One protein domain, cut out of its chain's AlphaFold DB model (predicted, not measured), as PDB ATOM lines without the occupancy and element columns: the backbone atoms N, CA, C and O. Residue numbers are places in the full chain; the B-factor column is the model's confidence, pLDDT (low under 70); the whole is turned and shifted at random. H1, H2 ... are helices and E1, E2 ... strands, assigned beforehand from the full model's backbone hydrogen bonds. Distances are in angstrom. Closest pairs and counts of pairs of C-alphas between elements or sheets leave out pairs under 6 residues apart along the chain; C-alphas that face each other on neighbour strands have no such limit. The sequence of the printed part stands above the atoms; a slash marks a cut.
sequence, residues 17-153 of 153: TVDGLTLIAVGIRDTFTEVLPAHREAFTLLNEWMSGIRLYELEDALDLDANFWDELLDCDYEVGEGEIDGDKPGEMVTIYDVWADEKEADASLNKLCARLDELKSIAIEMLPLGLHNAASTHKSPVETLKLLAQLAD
ATOM      1  N   THR A  17      35.015  39.959 -29.709       95.56
ATOM      2  CA  THR A  17      35.029  38.532 -29.394       95.56
ATOM      3  C   THR A  17      36.465  38.033 -29.269       95.56
ATOM      4  O   THR A  17      37.265  38.178 -30.198       95.56
ATOM      5  N   VAL A  18      36.781  37.401 -28.142       93.69
ATOM      6  CA  VAL A  18      38.080  36.792 -27.836       93.69
ATOM      7  C   VAL A  18      37.835  35.356 -27.393       93.69
ATOM      8  O   VAL A  18      37.004  35.108 -26.530       93.69
ATOM      9  N   ASP A  19      38.512  34.397 -28.029       93.25
ATOM     10  CA  ASP A  19      38.401  32.963 -27.715       93.25
ATOM     11  C   ASP A  19      36.957  32.411 -27.663       93.25
ATOM     12  O   ASP A  19      36.664  31.445 -26.965       93.25
ATOM     13  N   GLY A  20      36.057  32.989 -28.469       95.38
ATOM     14  CA  GLY A  20      34.646  32.590 -28.551       95.38
ATOM     15  C   GLY A  20      33.726  33.285 -27.543       95.38
ATOM     16  O   GLY A  20      32.534  32.992 -27.529       95.38
ATOM     17  N   LEU A  21      34.246  34.219 -26.749       96.88
ATOM     18  CA  LEU A  21      33.495  35.022 -25.788       96.88
ATOM     19  C   LEU A  21      33.411  36.474 -26.255       96.88
ATOM     20  O   LEU A  21      34.420  37.063 -26.633       96.88
ATOM     21  N   THR A  22      32.229  37.071 -26.203       97.25
ATOM     22  CA  THR A  22      31.993  38.479 -26.535       97.25
ATOM     23  C   THR A  22      31.992  39.330 -25.271       97.25
ATOM     24  O   THR A  22      31.284  39.003 -24.318       97.25
ATOM     25  N   LEU A  23      32.732  40.443 -25.269       96.75
ATOM     26  CA  LEU A  23      32.756  41.386 -24.148       96.75
ATOM     27  C   LEU A  23      31.427  42.150 -24.069       96.75
ATOM     28  O   LEU A  23      31.103  42.957 -24.945       96.75
ATOM     29  N   ILE A  24      30.661  41.913 -23.011       97.44
ATOM     30  CA  ILE A  24      29.314  42.459 -22.810       97.44
ATOM     31  C   ILE A  24      29.334  43.739 -21.987       97.44
ATOM     32  O   ILE A  24      28.594  44.681 -22.291       97.44
ATOM     33  N   ALA A  25      30.148  43.779 -20.937       95.25
ATOM     34  CA  ALA A  25      30.214  44.913 -20.033       95.25
ATOM     35  C   ALA A  25      31.586  45.041 -19.379       95.25
ATOM     36  O   ALA A  25      32.332  44.073 -19.270       95.25
ATOM     37  N   VAL A  26      31.870  46.245 -18.900       92.56
ATOM     38  CA  VAL A  26      33.015  46.541 -18.045       92.56
ATOM     39  C   VAL A  26      32.508  47.320 -16.838       92.56
ATOM     40  O   VAL A  26      31.634  48.189 -16.957       92.56
ATOM     41  N   GLY A  27      33.024  46.986 -15.665       87.88
ATOM     42  CA  GLY A  27      32.664  47.588 -14.395       87.88
ATOM     43  C   GLY A  27      33.876  47.933 -13.549       87.88
ATOM     44  O   GLY A  27      34.979  47.424 -13.739       87.88
ATOM     45  N   ILE A  28      33.648  48.829 -12.599       84.25
ATOM     46  CA  ILE A  28      34.617  49.221 -11.583       84.25
ATOM     47  C   ILE A  28      33.938  49.029 -10.235       84.25
ATOM     48  O   ILE A  28      32.847  49.561 -10.019       84.25
ATOM     49  N   ARG A  29      34.605  48.325  -9.314       81.38
ATOM     50  CA  ARG A  29      34.058  47.983  -7.990       81.38
ATOM     51  C   ARG A  29      32.731  47.218  -8.109       81.38
ATOM     52  O   ARG A  29      32.733  46.062  -8.501       81.38
ATOM     53  N   ASP A  30      31.618  47.844  -7.757       74.31
ATOM     54  CA  ASP A  30      30.278  47.271  -7.642       74.31
ATOM     55  C   ASP A  30      29.286  47.880  -8.649       74.31
ATOM     56  O   ASP A  30      28.074  47.800  -8.465       74.31
ATOM     57  N   THR A  31      29.786  48.511  -9.720       78.62
ATOM     58  CA  THR A  31      28.953  49.131 -10.761       78.62
ATOM     59  C   THR A  31      29.549  48.972 -12.156       78.62
ATOM     60  O   THR A  31      30.761  48.839 -12.329       78.62
ATOM     61  N   PHE A  32      28.700  49.078 -13.177       84.19
ATOM     62  CA  PHE A  32      29.142  49.144 -14.567       84.19
ATOM     63  C   PHE A  32      29.569  50.543 -14.982       84.19
ATOM     64  O   PHE A  32      28.890  51.529 -14.687       84.19
ATOM     65  N   THR A  33      30.650  50.615 -15.750       85.81
ATOM     66  CA  THR A  33      31.052  51.815 -16.486       85.81
ATOM     67  C   THR A  33      30.511  51.780 -17.908       85.81
ATOM     68  O   THR A  33      30.008  52.790 -18.403       85.81
ATOM     69  N   GLU A  34      30.548  50.613 -18.555       91.62
ATOM     70  CA  GLU A  34      30.104  50.435 -19.935       91.62
ATOM     71  C   GLU A  34      29.380  49.095 -20.109       91.62
ATOM     72  O   GLU A  34      29.789  48.080 -19.562       91.62
ATOM     73  N   VAL A  35      28.288  49.091 -20.880       95.25
ATOM     74  CA  VAL A  35      27.483  47.889 -21.159       95.25
ATOM     75  C   VAL A  35      27.000  47.935 -22.603       95.25
ATOM     76  O   VAL A  35      26.556  48.993 -23.080       95.25
ATOM     77  N   LEU A  36      27.026  46.798 -23.299       95.81
ATOM     78  CA  LEU A  36      26.442  46.676 -24.629       95.81
ATOM     79  C   LEU A  36      24.963  47.110 -24.628       95.81
ATOM     80  O   LEU A  36      24.220  46.773 -23.704       95.81
ATOM     81  N   PRO A  37      24.489  47.836 -25.662       96.25
ATOM     82  CA  PRO A  37      23.142  48.411 -25.668       96.25
ATOM     83  C   PRO A  37      22.011  47.415 -25.393       96.25
ATOM     84  O   PRO A  37      21.080  47.763 -24.677       96.25
ATOM     85  N   ALA A  38      22.114  46.188 -25.912       95.94
ATOM     86  CA  ALA A  38      21.107  45.145 -25.709       95.94
ATOM     87  C   ALA A  38      20.994  44.679 -24.243       95.94
ATOM     88  O   ALA A  38      19.922  44.280 -23.812       95.94
ATOM     89  N   HIS A  39      22.079  44.776 -23.472       96.75
ATOM     90  CA  HIS A  39      22.174  44.274 -22.098       96.75
ATOM     91  C   HIS A  39      21.937  45.354 -21.040       96.75
ATOM     92  O   HIS A  39      21.644  45.062 -19.881       96.75
ATOM     93  N   ARG A  40      22.060  46.623 -21.440       95.62
ATOM     94  CA  ARG A  40      22.092  47.778 -20.541       95.62
ATOM     95  C   ARG A  40      20.896  47.856 -19.598       95.62
ATOM     96  O   ARG A  40      21.086  48.177 -18.430       95.62
ATOM     97  N   GLU A  41      19.688  47.601 -20.094       94.94
ATOM     98  CA  GLU A  41      18.470  47.697 -19.284       94.94
ATOM     99  C   GLU A  41      18.456  46.643 -18.171       94.94
ATOM    100  O   GLU A  41      18.350  47.001 -17.000       94.94
ATOM    101  N   ALA A  42      18.666  45.370 -18.519       95.25
ATOM    102  CA  ALA A  42      18.701  44.273 -17.554       95.25
ATOM    103  C   ALA A  42      19.827  44.451 -16.523       95.25
ATOM    104  O   ALA A  42      19.603  44.301 -15.325       95.25
ATOM    105  N   PHE A  43      21.018  44.857 -16.968       94.81
ATOM    106  CA  PHE A  43      22.178  45.076 -16.097       94.81
ATOM    107  C   PHE A  43      21.952  46.246 -15.128       94.81
ATOM    108  O   PHE A  43      22.307  46.165 -13.952       94.81
ATOM    109  N   THR A  44      21.313  47.324 -15.598       92.44
ATOM    110  CA  THR A  44      20.921  48.454 -14.739       92.44
ATOM    111  C   THR A  44      19.909  48.004 -13.693       92.44
ATOM    112  O   THR A  44      20.056  48.327 -12.516       92.44
ATOM    113  N   LEU A  45      18.908  47.224 -14.104       93.50
ATOM    114  CA  LEU A  45      17.866  46.741 -13.207       93.50
ATOM    115  C   LEU A  45      18.417  45.778 -12.146       93.50
ATOM    116  O   LEU A  45      18.036  45.883 -10.981       93.50
ATOM    117  N   LEU A  46      19.341  44.887 -12.521       93.44
ATOM    118  CA  LEU A  46      20.040  44.014 -11.576       93.44
ATOM    119  C   LEU A  46      20.831  44.840 -10.554       93.44
ATOM    120  O   LEU A  46      20.726  44.594  -9.354       93.44
ATOM    121  N   ASN A  47      21.558  45.868 -11.000       91.44
ATOM    122  CA  ASN A  47      22.282  46.751 -10.088       91.44
ATOM    123  C   ASN A  47      21.342  47.486  -9.112       91.44
ATOM    124  O   ASN A  47      21.663  47.617  -7.931       91.44
ATOM    125  N   GLU A  48      20.168  47.934  -9.571       92.25
ATOM    126  CA  GLU A  48      19.150  48.540  -8.701       92.25
ATOM    127  C   GLU A  48      18.609  47.557  -7.655       92.25
ATOM    128  O   GLU A  48      18.475  47.938  -6.490       92.25
ATOM    129  N   TRP A  49      18.330  46.306  -8.041       93.50
ATOM    130  CA  TRP A  49      17.936  45.251  -7.102       93.50
ATOM    131  C   TRP A  49      19.013  45.028  -6.044       93.50
ATOM    132  O   TRP A  49      18.744  45.199  -4.858       93.50
ATOM    133  N   MET A  50      20.234  44.710  -6.469       91.62
ATOM    134  CA  MET A  50      21.325  44.349  -5.562       91.62
ATOM    135  C   MET A  50      21.702  45.510  -4.638       91.62
ATOM    136  O   MET A  50      21.864  45.330  -3.433       91.62
ATOM    137  N   SER A  51      21.761  46.735  -5.169       90.00
ATOM    138  CA  SER A  51      22.009  47.932  -4.358       90.00
ATOM    139  C   SER A  51      20.872  48.218  -3.380       90.00
ATOM    140  O   SER A  51      21.130  48.622  -2.249       90.00
ATOM    141  N   GLY A  52      19.617  48.019  -3.793       92.56
ATOM    142  CA  GLY A  52      18.454  48.214  -2.933       92.56
ATOM    143  C   GLY A  52      18.381  47.193  -1.798       92.56
ATOM    144  O   GLY A  52      18.073  47.578  -0.673       92.56
ATOM    145  N   ILE A  53      18.688  45.924  -2.077       92.44
ATOM    146  CA  ILE A  53      18.713  44.849  -1.076       92.44
ATOM    147  C   ILE A  53      19.746  45.180   0.003       92.44
ATOM    148  O   ILE A  53      19.376  45.246   1.171       92.44
ATOM    149  N   ARG A  54      20.979  45.529  -0.398       90.94
ATOM    150  CA  ARG A  54      22.043  45.956   0.531       90.94
ATOM    151  C   ARG A  54      21.683  47.211   1.318       90.94
ATOM    152  O   ARG A  54      21.958  47.308   2.507       90.94
ATOM    153  N   LEU A  55      21.084  48.206   0.658       91.94
ATOM    154  CA  LEU A  55      20.722  49.476   1.296       91.94
ATOM    155  C   LEU A  55      19.697  49.294   2.423       91.94
ATOM    156  O   LEU A  55      19.711  50.064   3.383       91.94
ATOM    157  N   TYR A  56      18.792  48.331   2.271       93.56
ATOM    158  CA  TYR A  56      17.719  48.065   3.223       93.56
ATOM    159  C   TYR A  56      17.955  46.813   4.081       93.56
ATOM    160  O   TYR A  56      17.044  46.431   4.810       93.56
ATOM    161  N   GLU A  57      19.145  46.205   4.005       92.00
ATOM    162  CA  GLU A  57      19.537  45.007   4.767       92.00
ATOM    163  C   GLU A  57      18.529  43.846   4.599       92.00
ATOM    164  O   GLU A  57      18.076  43.229   5.566       92.00
ATOM    165  N   LEU A  58      18.104  43.593   3.354       92.50
ATOM    166  CA  LEU A  58      17.055  42.618   3.015       92.50
ATOM    167  C   LEU A  58      17.589  41.243   2.577       92.50
ATOM    168  O   LEU A  58      16.783  40.393   2.200       92.50
ATOM    169  N   GLU A  59      18.900  41.007   2.620       90.75
ATOM    170  CA  GLU A  59      19.550  39.750   2.210       90.75
ATOM    171  C   GLU A  59      18.941  38.536   2.922       90.75
ATOM    172  O   GLU A  59      18.424  37.621   2.279       90.75
ATOM    173  N   ASP A  60      18.902  38.582   4.256       88.25
ATOM    174  CA  ASP A  60      18.341  37.510   5.085       88.25
ATOM    175  C   ASP A  60      16.829  37.354   4.878       88.25
ATOM    176  O   ASP A  60      16.281  36.255   4.973       88.25
ATOM    177  N   ALA A  61      16.131  38.463   4.617       87.12
ATOM    178  CA  ALA A  61      14.684  38.465   4.439       87.12
ATOM    179  C   ALA A  61      14.278  37.820   3.106       87.12
ATOM    180  O   ALA A  61      13.240  37.161   3.035       87.12
ATOM    181  N   LEU A  62      15.093  38.014   2.067       86.50
ATOM    182  CA  LEU A  62      14.876  37.477   0.727       86.50
ATOM    183  C   LEU A  62      15.542  36.111   0.506       86.50
ATOM    184  O   LEU A  62      15.257  35.491  -0.515       86.50
ATOM    185  N   ASP A  63      16.371  35.641   1.446       85.56
ATOM    186  CA  ASP A  63      17.207  34.437   1.307       85.56
ATOM    187  C   ASP A  63      18.114  34.522   0.065       85.56
ATOM    188  O   ASP A  63      18.158  33.622  -0.775       85.56
ATOM    189  N   LEU A  64      18.794  35.666  -0.087       82.81
ATOM    190  CA  LEU A  64      19.636  35.986  -1.242       82.81
ATOM    191  C   LEU A  64      21.026  36.450  -0.812       82.81
ATOM    192  O   LEU A  64      21.165  37.232   0.129       82.81
ATOM    193  N   ASP A  65      22.043  36.052  -1.577       76.12
ATOM    194  CA  ASP A  65      23.326  36.747  -1.568       76.12
ATOM    195  C   ASP A  65      23.212  37.977  -2.475       76.12
ATOM    196  O   ASP A  65      22.898  37.864  -3.659       76.12
ATOM    197  N   ALA A  66      23.439  39.174  -1.935       70.69
ATOM    198  CA  ALA A  66      23.366  40.412  -2.708       70.69
ATOM    199  C   ALA A  66      24.654  40.693  -3.501       70.69
ATOM    200  O   ALA A  66      25.018  41.861  -3.700       70.69
ATOM    201  N   ASN A  67      25.360  39.655  -3.951       82.62
ATOM    202  CA  ASN A  67      26.507  39.799  -4.829       82.62
ATOM    203  C   ASN A  67      26.066  39.893  -6.292       82.62
ATOM    204  O   ASN A  67      25.641  38.936  -6.932       82.62
ATOM    205  N   PHE A  68      26.242  41.094  -6.833       84.44
ATOM    206  CA  PHE A  68      25.908  41.426  -8.207       84.44
ATOM    207  C   PHE A  68      26.613  40.528  -9.242       84.44
ATOM    208  O   PHE A  68      26.012  40.175 -10.255       84.44
ATOM    209  N   TRP A  69      27.877  40.165  -9.000       88.94
ATOM    210  CA  TRP A  69      28.673  39.387  -9.952       88.94
ATOM    211  C   TRP A  69      28.257  37.914  -9.990       88.94
ATOM    212  O   TRP A  69      28.236  37.325 -11.069       88.94
ATOM    213  N   ASP A  70      27.854  37.347  -8.851       88.69
ATOM    214  CA  ASP A  70      27.410  35.950  -8.763       88.69
ATOM    215  C   ASP A  70      26.086  35.738  -9.510       88.69
ATOM    216  O   ASP A  70      25.941  34.771 -10.253       88.69
ATOM    217  N   GLU A  71      25.167  36.705  -9.439       90.25
ATOM    218  CA  GLU A  71      23.913  36.672 -10.206       90.25
ATOM    219  C   GLU A  71      24.149  36.660 -11.730       90.25
ATOM    220  O   GLU A  71      23.367  36.079 -12.486       90.25
ATOM    221  N   LEU A  72      25.238  37.273 -12.210       94.25
ATOM    222  CA  LEU A  72      25.625  37.180 -13.619       94.25
ATOM    223  C   LEU A  72      26.214  35.810 -13.963       94.25
ATOM    224  O   LEU A  72      25.880  35.268 -15.018       94.25
ATOM    225  N   LEU A  73      27.045  35.240 -13.086       94.12
ATOM    226  CA  LEU A  73      27.591  33.891 -13.263       94.12
ATOM    227  C   LEU A  73      26.468  32.845 -13.346       94.12
ATOM    228  O   LEU A  73      26.486  31.986 -14.229       94.12
ATOM    229  N   ASP A  74      25.442  32.970 -12.504       93.44
ATOM    230  CA  ASP A  74      24.253  32.106 -12.521       93.44
ATOM    231  C   ASP A  74      23.415  32.254 -13.806       93.44
ATOM    232  O   ASP A  74      22.637  31.363 -14.167       93.44
ATOM    233  N   CYS A  75      23.596  33.358 -14.537       95.81
ATOM    234  CA  CYS A  75      22.959  33.627 -15.825       95.81
ATOM    235  C   CYS A  75      23.844  33.272 -17.036       95.81
ATOM    236  O   CYS A  75      23.551  33.721 -18.145       95.81
ATOM    237  N   ASP A  76      24.881  32.448 -16.850       96.62
ATOM    238  CA  ASP A  76      25.863  32.036 -17.868       96.62
ATOM    239  C   ASP A  76      26.686  33.196 -18.460       96.62
ATOM    240  O   ASP A  76      27.130  33.130 -19.611       96.62
ATOM    241  N   TYR A  77      26.881  34.282 -17.714       96.94
ATOM    242  CA  TYR A  77      27.973  35.200 -18.023       96.94
ATOM    243  C   TYR A  77      29.263  34.685 -17.387       96.94
ATOM    244  O   TYR A  77      29.239  34.023 -16.354       96.94
ATOM    245  N   GLU A  78      30.401  35.022 -17.977       96.25
ATOM    246  CA  GLU A  78      31.693  34.893 -17.311       96.25
ATOM    247  C   GLU A  78      32.102  36.259 -16.768       96.25
ATOM    248  O   GLU A  78      31.944  37.276 -17.444       96.25
ATOM    249  N   VAL A  79      32.624  36.287 -15.545       93.94
ATOM    250  CA  VAL A  79      33.114  37.509 -14.905       93.94
ATOM    251  C   VAL A  79      34.609  37.350 -14.669       93.94
ATOM    252  O   VAL A  79      35.030  36.463 -13.924       93.94
ATOM    253  N   GLY A  80      35.409  38.188 -15.318       91.81
ATOM    254  CA  GLY A  80      36.824  38.328 -15.014       91.81
ATOM    255  C   GLY A  80      37.055  39.467 -14.024       91.81
ATOM    256  O   GLY A  80      36.281  40.421 -13.932       91.81
ATOM    257  N   GLU A  81      38.125  39.336 -13.242       91.44
ATOM    258  CA  GLU A  81      38.555  40.326 -12.259       91.44
ATOM    259  C   GLU A  81      40.001  40.734 -12.554       91.44
ATOM    260  O   GLU A  81      40.873  39.894 -12.806       91.44
ATOM    261  N   GLY A  82      40.264  42.035 -12.503       88.25
ATOM    262  CA  GLY A  82      41.601  42.603 -12.619       88.25
ATOM    263  C   GLY A  82      41.788  43.806 -11.703       88.25
ATOM    264  O   GLY A  82      40.846  44.297 -11.088       88.25
ATOM    265  N   GLU A  83      43.012  44.323 -11.639       88.69
ATOM    266  CA  GLU A  83      43.333  45.529 -10.873       88.69
ATOM    267  C   GLU A  83      44.022  46.565 -11.766       88.69
ATOM    268  O   GLU A  83      44.914  46.234 -12.552       88.69
ATOM    269  N   ILE A  84      43.630  47.830 -11.618       83.69
ATOM    270  CA  ILE A  84      44.266  48.982 -12.269       83.69
ATOM    271  C   ILE A  84      44.697  50.016 -11.229       83.69
ATOM    272  O   ILE A  84      44.151  50.067 -10.126       83.69
ATOM    273  N   ASP A  85      45.646  50.878 -11.595       84.75
ATOM    274  CA  ASP A  85      45.990  52.043 -10.781       84.75
ATOM    275  C   ASP A  85      44.779  52.985 -10.667       84.75
ATOM    276  O   ASP A  85      44.174  53.385 -11.666       84.75
ATOM    277  N   GLY A  86      44.431  53.349  -9.437       81.38
ATOM    278  CA  GLY A  86      43.407  54.337  -9.129       81.38
ATOM    279  C   GLY A  86      43.916  55.775  -9.196       81.38
ATOM    280  O   GLY A  86      45.102  56.055  -9.365       81.38
ATOM    281  N   ASP A  87      43.003  56.722  -8.975       82.62
ATOM    282  CA  ASP A  87      43.307  58.156  -9.066       82.62
ATOM    283  C   ASP A  87      44.322  58.647  -8.016       82.62
ATOM    284  O   ASP A  87      44.934  59.708  -8.181       82.62
ATOM    285  N   LYS A  88      44.494  57.919  -6.902       84.81
ATOM    286  CA  LYS A  88      45.454  58.278  -5.851       84.81
ATOM    287  C   LYS A  88      46.740  57.460  -5.965       84.81
ATOM    288  O   LYS A  88      46.680  56.264  -6.231       84.81
ATOM    289  N   PRO A  89      47.907  58.057  -5.653       88.38
ATOM    290  CA  PRO A  89      49.165  57.320  -5.621       88.38
ATOM    291  C   PRO A  89      49.088  56.088  -4.708       88.38
ATOM    292  O   PRO A  89      48.891  56.226  -3.499       88.38
ATOM    293  N   GLY A  90      49.274  54.903  -5.292       87.31
ATOM    294  CA  GLY A  90      49.247  53.619  -4.587       87.31
ATOM    295  C   GLY A  90      47.849  53.062  -4.292       87.31
ATOM    296  O   GLY A  90      47.752  52.079  -3.563       87.31
ATOM    297  N   GLU A  91      46.780  53.675  -4.807       89.31
ATOM    298  CA  GLU A  91      45.438  53.080  -4.801       89.31
ATOM    299  C   GLU A  91      45.335  52.073  -5.951       89.31
ATOM    300  O   GLU A  91      45.611  52.428  -7.091       89.31
ATOM    301  N   MET A  92      44.918  50.842  -5.647       88.81
ATOM    302  CA  MET A  92      44.516  49.852  -6.649       88.81
ATOM    303  C   MET A  92      42.992  49.824  -6.715       88.81
ATOM    304  O   MET A  92      42.316  49.899  -5.683       88.81
ATOM    305  N   VAL A  93      42.448  49.738  -7.921       88.00
ATOM    306  CA  VAL A  93      41.013  49.676  -8.181       88.00
ATOM    307  C   VAL A  93      40.705  48.382  -8.913       88.00
ATOM    308  O   VAL A  93      41.274  48.116  -9.968       88.00
ATOM    309  N   THR A  94      39.774  47.609  -8.365       89.00
ATOM    310  CA  THR A  94      39.279  46.394  -9.006       89.00
ATOM    311  C   THR A  94      38.395  46.745 -10.200       89.00
ATOM    312  O   THR A  94      37.447  47.535 -10.076       89.00
ATOM    313  N   ILE A  95      38.713  46.142 -11.339       89.50
ATOM    314  CA  ILE A  95      37.918  46.166 -12.563       89.50
ATOM    315  C   ILE A  95      37.311  44.793 -12.801       89.50
ATOM    316  O   ILE A  95      37.922  43.775 -12.478       89.50
ATOM    317  N   TYR A  96      36.134  44.796 -13.405       91.38
ATOM    318  CA  TYR A  96      35.439  43.589 -13.811       91.38
ATOM    319  C   TYR A  96      35.097  43.676 -15.285       91.38
ATOM    320  O   TYR A  96      34.630  44.716 -15.757       91.38
ATOM    321  N   ASP A  97      35.299  42.591 -16.007       93.31
ATOM    322  CA  ASP A  97      34.832  42.408 -17.371       93.31
ATOM    323  C   ASP A  97      33.827  41.258 -17.415       93.31
ATOM    324  O   ASP A  97      34.000  40.211 -16.796       93.31
ATOM    325  N   VAL A  98      32.717  41.489 -18.110       95.75
ATOM    326  CA  VAL A  98      31.628  40.522 -18.222       95.75
ATOM    327  C   VAL A  98      31.561  40.043 -19.651       95.75
ATOM    328  O   VAL A  98      31.378  40.839 -20.575       95.75
ATOM    329  N   TRP A  99      31.651  38.737 -19.816       97.69
ATOM    330  CA  TRP A  99      31.700  38.054 -21.093       97.69
ATOM    331  C   TRP A  99      30.517  37.104 -21.235       97.69
ATOM    332  O   TRP A  99      29.949  36.643 -20.250       97.69
ATOM    333  N   ALA A 100      30.143  36.799 -22.470       97.75
ATOM    334  CA  ALA A 100      29.203  35.725 -22.775       97.75
ATOM    335  C   ALA A 100      29.687  34.957 -24.004       97.75
ATOM    336  O   ALA A 100      30.343  35.545 -24.865       97.75
ATOM    337  N   ASP A 101      29.337  33.675 -24.122       97.50
ATOM    338  CA  ASP A 101      29.590  32.916 -25.352       97.50
ATOM    339  C   ASP A 101      28.987  33.657 -26.556       97.50
ATOM    340  O   ASP A 101      27.833  34.097 -26.532       97.50
ATOM    341  N   GLU A 102      29.782  33.820 -27.619       95.50
ATOM    342  CA  GLU A 102      29.417  34.602 -28.805       95.50
ATOM    343  C   GLU A 102      28.094  34.143 -29.444       95.50
ATOM    344  O   GLU A 102      27.427  34.928 -30.122       95.50
ATOM    345  N   LYS A 103      27.720  32.871 -29.256       96.12
ATOM    346  CA  LYS A 103      26.510  32.251 -29.812       96.12
ATOM    347  C   LYS A 103      25.348  32.246 -28.827       96.12
ATOM    348  O   LYS A 103      24.210  32.110 -29.268       96.12
ATOM    349  N   GLU A 104      25.622  32.400 -27.536       95.69
ATOM    350  CA  GLU A 104      24.632  32.274 -26.460       95.69
ATOM    351  C   GLU A 104      24.402  33.588 -25.696       95.69
ATOM    352  O   GLU A 104      23.607  33.609 -24.764       95.69
ATOM    353  N   ALA A 105      25.006  34.710 -26.105       94.06
ATOM    354  CA  ALA A 105      24.822  36.008 -25.440       94.06
ATOM    355  C   ALA A 105      23.340  36.406 -25.263       94.06
ATOM    356  O   ALA A 105      22.941  36.881 -24.199       94.06
ATOM    357  N   ASP A 106      22.497  36.157 -26.271       95.69
ATOM    358  CA  ASP A 106      21.049  36.384 -26.167       95.69
ATOM    359  C   ASP A 106      20.379  35.408 -25.180       95.69
ATOM    360  O   ASP A 106      19.403  35.760 -24.514       95.69
ATOM    361  N   ALA A 107      20.877  34.174 -25.065       97.38
ATOM    362  CA  ALA A 107      20.377  33.194 -24.106       97.38
ATOM    363  C   ALA A 107      20.732  33.591 -22.664       97.38
ATOM    364  O   ALA A 107      19.843  33.555 -21.808       97.38
ATOM    365  N   SER A 108      21.961  34.052 -22.410       97.75
ATOM    366  CA  SER A 108      22.378  34.612 -21.115       97.75
ATOM    367  C   SER A 108      21.521  35.825 -20.734       97.75
ATOM    368  O   SER A 108      21.014  35.913 -19.615       97.75
ATOM    369  N   LEU A 109      21.230  36.714 -21.695       98.12
ATOM    370  CA  LEU A 109      20.348  37.862 -21.456       98.12
ATOM    371  C   LEU A 109      18.923  37.428 -21.100       98.12
ATOM    372  O   LEU A 109      18.316  37.989 -20.184       98.12
ATOM    373  N   ASN A 110      18.384  36.419 -21.783       98.00
ATOM    374  CA  ASN A 110      17.059  35.881 -21.471       98.00
ATOM    375  C   ASN A 110      17.009  35.259 -20.067       98.00
ATOM    376  O   ASN A 110      16.011  35.436 -19.366       98.00
ATOM    377  N   LYS A 111      18.074  34.567 -19.639       97.88
ATOM    378  CA  LYS A 111      18.200  34.037 -18.272       97.88
ATOM    379  C   LYS A 111      18.202  35.154 -17.236       97.88
ATOM    380  O   LYS A 111      17.419  35.093 -16.293       97.88
ATOM    381  N   LEU A 112      18.983  36.209 -17.466       97.00
ATOM    382  CA  LEU A 112      19.006  37.371 -16.582       97.00
ATOM    383  C   LEU A 112      17.635  38.054 -16.495       97.00
ATOM    384  O   LEU A 112      17.179  38.384 -15.404       97.00
ATOM    385  N   CYS A 113      16.936  38.227 -17.619       97.38
ATOM    386  CA  CYS A 113      15.578  38.777 -17.605       97.38
ATOM    387  C   CYS A 113      14.623  37.909 -16.771       97.38
ATOM    388  O   CYS A 113      13.864  38.440 -15.962       97.38
ATOM    389  N   ALA A 114      14.696  36.580 -16.912       96.81
ATOM    390  CA  ALA A 114      13.887  35.659 -16.117       96.81
ATOM    391  C   ALA A 114      14.217  35.742 -14.617       96.81
ATOM    392  O   ALA A 114      13.306  35.738 -13.789       96.81
ATOM    393  N   ARG A 115      15.500  35.881 -14.267       94.50
ATOM    394  CA  ARG A 115      15.949  36.071 -12.884       94.50
ATOM    395  C   ARG A 115      15.434  37.382 -12.285       94.50
ATOM    396  O   ARG A 115      14.968  37.406 -11.151       94.50
ATOM    397  N   LEU A 116      15.437  38.469 -13.056       94.75
ATOM    398  CA  LEU A 116      14.885  39.761 -12.629       94.75
ATOM    399  C   LEU A 116      13.370  39.697 -12.379       94.75
ATOM    400  O   LEU A 116      12.877  40.300 -11.419       94.75
ATOM    401  N   ASP A 117      12.634  38.953 -13.205       94.19
ATOM    402  CA  ASP A 117      11.204  38.696 -12.999       94.19
ATOM    403  C   ASP A 117      10.946  37.826 -11.756       94.19
ATOM    404  O   ASP A 117       9.982  38.064 -11.017       94.19
ATOM    405  N   GLU A 118      11.814  36.850 -11.484       93.12
ATOM    406  CA  GLU A 118      11.774  36.037 -10.265       93.12
ATOM    407  C   GLU A 118      12.001  36.896  -9.014       93.12
ATOM    408  O   GLU A 118      11.159  36.882  -8.115       93.12
ATOM    409  N   LEU A 119      13.057  37.718  -8.984       92.38
ATOM    410  CA  LEU A 119      13.339  38.648  -7.879       92.38
ATOM    411  C   LEU A 119      12.150  39.573  -7.605       92.38
ATOM    412  O   LEU A 119      11.736  39.760  -6.456       92.38
ATOM    413  N   LYS A 120      11.541  40.109  -8.668       92.88
ATOM    414  CA  LYS A 120      10.332  40.927  -8.550       92.88
ATOM    415  C   LYS A 120       9.176  40.145  -7.934       92.88
ATOM    416  O   LYS A 120       8.451  40.697  -7.106       92.88
ATOM    417  N   SER A 121       8.991  38.894  -8.338       92.44
ATOM    418  CA  SER A 121       7.913  38.039  -7.837       92.44
ATOM    419  C   SER A 121       8.105  37.722  -6.355       92.44
ATOM    420  O   SER A 121       7.186  37.968  -5.577       92.44
ATOM    421  N   ILE A 122       9.312  37.312  -5.949       92.00
ATOM    422  CA  ILE A 122       9.674  37.056  -4.544       92.00
ATOM    423  C   ILE A 122       9.382  38.294  -3.687       92.00
ATOM    424  O   ILE A 122       8.654  38.218  -2.696       92.00
ATOM    425  N   ALA A 123       9.870  39.465  -4.105       92.31
ATOM    426  CA  ALA A 123       9.672  40.706  -3.361       92.31
ATOM    427  C   ALA A 123       8.188  41.101  -3.234       92.31
ATOM    428  O   ALA A 123       7.761  41.605  -2.195       92.31
ATOM    429  N   ILE A 124       7.375  40.880  -4.274       92.81
ATOM    430  CA  ILE A 124       5.929  41.141  -4.213       92.81
ATOM    431  C   ILE A 124       5.237  40.152  -3.273       92.81
ATOM    432  O   ILE A 124       4.386  40.567  -2.487       92.81
ATOM    433  N   GLU A 125       5.582  38.869  -3.329       92.25
ATOM    434  CA  GLU A 125       4.968  37.828  -2.498       92.25
ATOM    435  C   GLU A 125       5.204  38.049  -1.001       92.25
ATOM    436  O   GLU A 125       4.323  37.745  -0.194       92.25
ATOM    437  N   MET A 126       6.331  38.659  -0.635       90.75
ATOM    438  CA  MET A 126       6.625  39.057   0.742       90.75
ATOM    439  C   MET A 126       5.751  40.207   1.260       90.75
ATOM    440  O   MET A 126       5.607  40.380   2.472       90.75
ATOM    441  N   LEU A 127       5.145  41.003   0.376       91.81
ATOM    442  CA  LEU A 127       4.244  42.072   0.791       91.81
ATOM    443  C   LEU A 127       2.875  41.517   1.222       91.81
ATOM    444  O   LEU A 127       2.396  40.514   0.689       91.81
ATOM    445  N   PRO A 128       2.154  42.219   2.115       91.69
ATOM    446  CA  PRO A 128       0.743  41.950   2.363       91.69
ATOM    447  C   PRO A 128      -0.072  41.964   1.060       91.69
ATOM    448  O   PRO A 128       0.074  42.880   0.252       91.69
ATOM    449  N   LEU A 129      -1.014  41.022   0.903       90.69
ATOM    450  CA  LEU A 129      -1.854  40.876  -0.305       90.69
ATOM    451  C   LEU A 129      -2.510  42.190  -0.772       90.69
ATOM    452  O   LEU A 129      -2.684  42.418  -1.966       90.69
ATOM    453  N   GLY A 130      -2.863  43.080   0.164       91.56
ATOM    454  CA  GLY A 130      -3.451  44.389  -0.145       91.56
ATOM    455  C   GLY A 130      -2.518  45.357  -0.887       91.56
ATOM    456  O   GLY A 130      -3.001  46.329  -1.464       91.56
ATOM    457  N   LEU A 131      -1.207  45.097  -0.896       91.75
ATOM    458  CA  LEU A 131      -0.174  45.927  -1.522       91.75
ATOM    459  C   LEU A 131       0.381  45.325  -2.822       91.75
ATOM    460  O   LEU A 131       1.073  46.027  -3.556       91.75
ATOM    461  N   HIS A 132       0.025  44.081  -3.165       92.38
ATOM    462  CA  HIS A 132       0.524  43.388  -4.365       92.38
ATOM    463  C   HIS A 132       0.265  44.177  -5.651       92.38
ATOM    464  O   HIS A 132       1.157  44.345  -6.477       92.38
ATOM    465  N   ASN A 133      -0.942  44.733  -5.797       88.12
ATOM    466  CA  ASN A 133      -1.305  45.534  -6.969       88.12
ATOM    467  C   ASN A 133      -0.553  46.867  -7.052       88.12
ATOM    468  O   ASN A 133      -0.375  47.387  -8.146       88.12
ATOM    469  N   ALA A 134      -0.149  47.446  -5.919       86.62
ATOM    470  CA  ALA A 134       0.660  48.661  -5.931       86.62
ATOM    471  C   ALA A 134       2.096  48.319  -6.351       86.62
ATOM    472  O   ALA A 134       2.618  48.904  -7.300       86.62
ATOM    473  N   ALA A 135       2.679  47.295  -5.728       88.06
ATOM    474  CA  ALA A 135       4.044  46.861  -5.998       88.06
ATOM    475  C   ALA A 135       4.250  46.331  -7.425       88.06
ATOM    476  O   ALA A 135       5.298  46.563  -8.025       88.06
ATOM    477  N   SER A 136       3.243  45.693  -8.031       84.94
ATOM    478  CA  SER A 136       3.333  45.234  -9.424       84.94
ATOM    479  C   SER A 136       3.483  46.381 -10.433       84.94
ATOM    480  O   SER A 136       4.047  46.172 -11.512       84.94
ATOM    481  N   THR A 137       3.046  47.593 -10.065       87.38
ATOM    482  CA  THR A 137       3.133  48.809 -10.892       87.38
ATOM    483  C   THR A 137       4.397  49.636 -10.667       87.38
ATOM    484  O   THR A 137       4.632  50.581 -11.426       87.38
ATOM    485  N   HIS A 138       5.209  49.298  -9.660       87.69
ATOM    486  CA  HIS A 138       6.478  49.975  -9.416       87.69
ATOM    487  C   HIS A 138       7.408  49.818 -10.617       87.69
ATOM    488  O   HIS A 138       7.522  48.740 -11.213       87.69
ATOM    489  N   LYS A 139       8.049  50.929 -10.979       79.38
ATOM    490  CA  LYS A 139       8.957  50.986 -12.131       79.38
ATOM    491  C   LYS A 139      10.389  50.647 -11.752       79.38
ATOM    492  O   LYS A 139      11.121  50.174 -12.609       79.38
ATOM    493  N   SER A 140      10.761  50.896 -10.499       86.50
ATOM    494  CA  SER A 140      12.071  50.555  -9.957       86.50
ATOM    495  C   SER A 140      11.917  49.542  -8.817       86.50
ATOM    496  O   SER A 140      11.028  49.709  -7.973       86.50
ATOM    497  N   PRO A 141      12.795  48.527  -8.740       90.19
ATOM    498  CA  PRO A 141      12.881  47.597  -7.618       90.19
ATOM    499  C   PRO A 141      12.944  48.277  -6.255       90.19
ATOM    500  O   PRO A 141      12.333  47.817  -5.290       90.19
ATOM    501  N   VAL A 142      13.639  49.415  -6.192       90.44
ATOM    502  CA  VAL A 142      13.903  50.156  -4.957       90.44
ATOM    503  C   VAL A 142      12.604  50.605  -4.281       90.44
ATOM    504  O   VAL A 142      12.543  50.652  -3.054       90.44
ATOM    505  N   GLU A 143      11.546  50.897  -5.045       91.56
ATOM    506  CA  GLU A 143      10.234  51.269  -4.494       91.56
ATOM    507  C   GLU A 143       9.595  50.101  -3.726       91.56
ATOM    508  O   GLU A 143       9.053  50.293  -2.636       91.56
ATOM    509  N   THR A 144       9.692  48.884  -4.268       92.94
ATOM    510  CA  THR A 144       9.180  47.658  -3.639       92.94
ATOM    511  C   THR A 144      10.026  47.262  -2.433       92.94
ATOM    512  O   THR A 144       9.475  46.996  -1.368       92.94
ATOM    513  N   LEU A 145      11.353  47.290  -2.567       94.69
ATOM    514  CA  LEU A 145      12.286  46.961  -1.485       94.69
ATOM    515  C   LEU A 145      12.142  47.919  -0.297       94.69
ATOM    516  O   LEU A 145      12.072  47.487   0.850       94.69
ATOM    517  N   LYS A 146      11.988  49.219  -0.559       93.12
ATOM    518  CA  LYS A 146      11.727  50.207   0.493       93.12
ATOM    519  C   LYS A 146      10.450  49.896   1.271       93.12
ATOM    520  O   LYS A 146      10.414  50.068   2.485       93.12
ATOM    521  N   LEU A 147       9.394  49.482   0.570       91.94
ATOM    522  CA  LEU A 147       8.128  49.122   1.199       91.94
ATOM    523  C   LEU A 147       8.269  47.863   2.064       91.94
ATOM    524  O   LEU A 147       7.705  47.831   3.152       91.94
ATOM    525  N   LEU A 148       9.033  46.864   1.609       92.44
ATOM    526  CA  LEU A 148       9.357  45.676   2.406       92.44
ATOM    527  C   LEU A 148      10.081  46.054   3.699       92.44
ATOM    528  O   LEU A 148       9.636  45.667   4.776       92.44
ATOM    529  N   ALA A 149      11.127  46.874   3.599       93.00
ATOM    530  CA  ALA A 149      11.896  47.335   4.752       93.00
ATOM    531  C   ALA A 149      11.016  48.063   5.782       93.00
ATOM    532  O   ALA A 149      11.056  47.765   6.969       93.00
ATOM    533  N   GLN A 150      10.129  48.950   5.318       91.12
ATOM    534  CA  GLN A 150       9.196  49.690   6.179       91.12
ATOM    535  C   GLN A 150       8.162  48.821   6.906       91.12
ATOM    536  O   GLN A 150       7.508  49.317   7.819       91.12
ATOM    537  N   LEU A 151       7.943  47.585   6.457       88.69
ATOM    538  CA  LEU A 151       7.015  46.639   7.080       88.69
ATOM    539  C   LEU A 151       7.719  45.645   8.011       88.69
ATOM    540  O   LEU A 151       7.035  44.976   8.786       88.69
ATOM    541  N   ALA A 152       9.042  45.510   7.893       80.88
ATOM    542  CA  ALA A 152       9.864  44.687   8.775       80.88
ATOM    543  C   ALA A 152      10.177  45.393  10.111       80.88
ATOM    544  O   ALA A 152      10.374  44.706  11.117       80.88
ATOM    545  N   ASP A 153      10.166  46.732  10.110       58.91
ATOM    546  CA  ASP A 153      10.251  47.617  11.288       58.91
ATOM    547  C   ASP A 153       8.908  47.775  12.037       58.91
ATOM    548  O   ASP A 153       8.924  47.810  13.294       58.91
TER     549      ASP A 153
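Overview. This is residues 17 to 153 of the 153 residues of an uncharacterized protein of Opitutae bacterium (UniProt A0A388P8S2). A strongly twisted sheet of four strands makes a wall at one end of the domain, with H1 and H3 packed on one face and the long H4 starting beside it and running away from it. H1, H4 and H6 form a three-helix bundle, and H5 lies at the end far from the sheet. The printed part has 137 residues, with six named helices and four named strands in the order E1 E2 H1 H2 H3 E3 E4 H4 H5 H6. The sheet's order is E2, E1, E4, E3, all antiparallel, and the class is mixed, helices and strands. The whole is compact, with a radius of gyration of the C-alphas of 16.6 A and spans of 50 by 41 by 23 A.

Arrangement. E1, residues 21 to 28, bends by 57 degrees at residue 24 and forms a hairpin with edge strand E2, residues 31 to 35; N 26 and O 34 are 2.9 A apart. H1, residues 40 to 55, is on the sheet over E2 and along the strands, at a height over the sheet of 9.2 A. H2, residues 59 to 62, is close to H1 but not clearly touching, with the C-alphas of Ile 53 and Glu 59 closest at 6.1 A. H3, residues 68 to 73, is on the same face as H1, at a height over the sheet of 8.4 A. E3, residues 78 to 85, forms a hairpin with E4, residues 92 to 101; N 78 and O 99 are 2.8 A apart. E4 is also the antiparallel neighbour of E1, with N 22 and O 100 at 2.8 A. H4, residues 105 to 125, only grazes the sheet with residues 105 to 109 and touches H1, closest at the C-alphas of Ala 42 and Cys 113, 6.3 A. H5, residues 129 to 135, makes a helical hairpin with H4; they only just touch, with 3 pairs of C-alphas within 8 A, closest at Ile 124 and His 132, 5.9 A. H6, residues 141 to 152, touches H1 at a shallow tilt of 19 degrees, the same way, closest at the C-alphas of Gly 52 and Val 142, 5.3 A. Every O i to N i+4 pair is within hydrogen-bond range in H1, H4 and H6, against 1 of 2 in H3 and 1 of 3 in H5, which has 3 of 4 O i to N i+3 pairs within range; H2 is too short for an i+4 pair.

Along the chain. E1 begins at C-alpha 21, (33.495, 35.022, -25.788). H1 measures 21.9 A, E3 23.3 A, E4 29.3 A and H4 30.4 A from first to last C-alpha. H6 ends at C-alpha 152, (9.864, 44.687, 8.775).

Size, cuts and confidence. The two C-alphas farthest apart are those of Pro 89 and Gly 130, 54.5 A. The printed part has no cut and no long link. The mean pLDDT of the printed part is 91.0, and residue 153 alone is under 70.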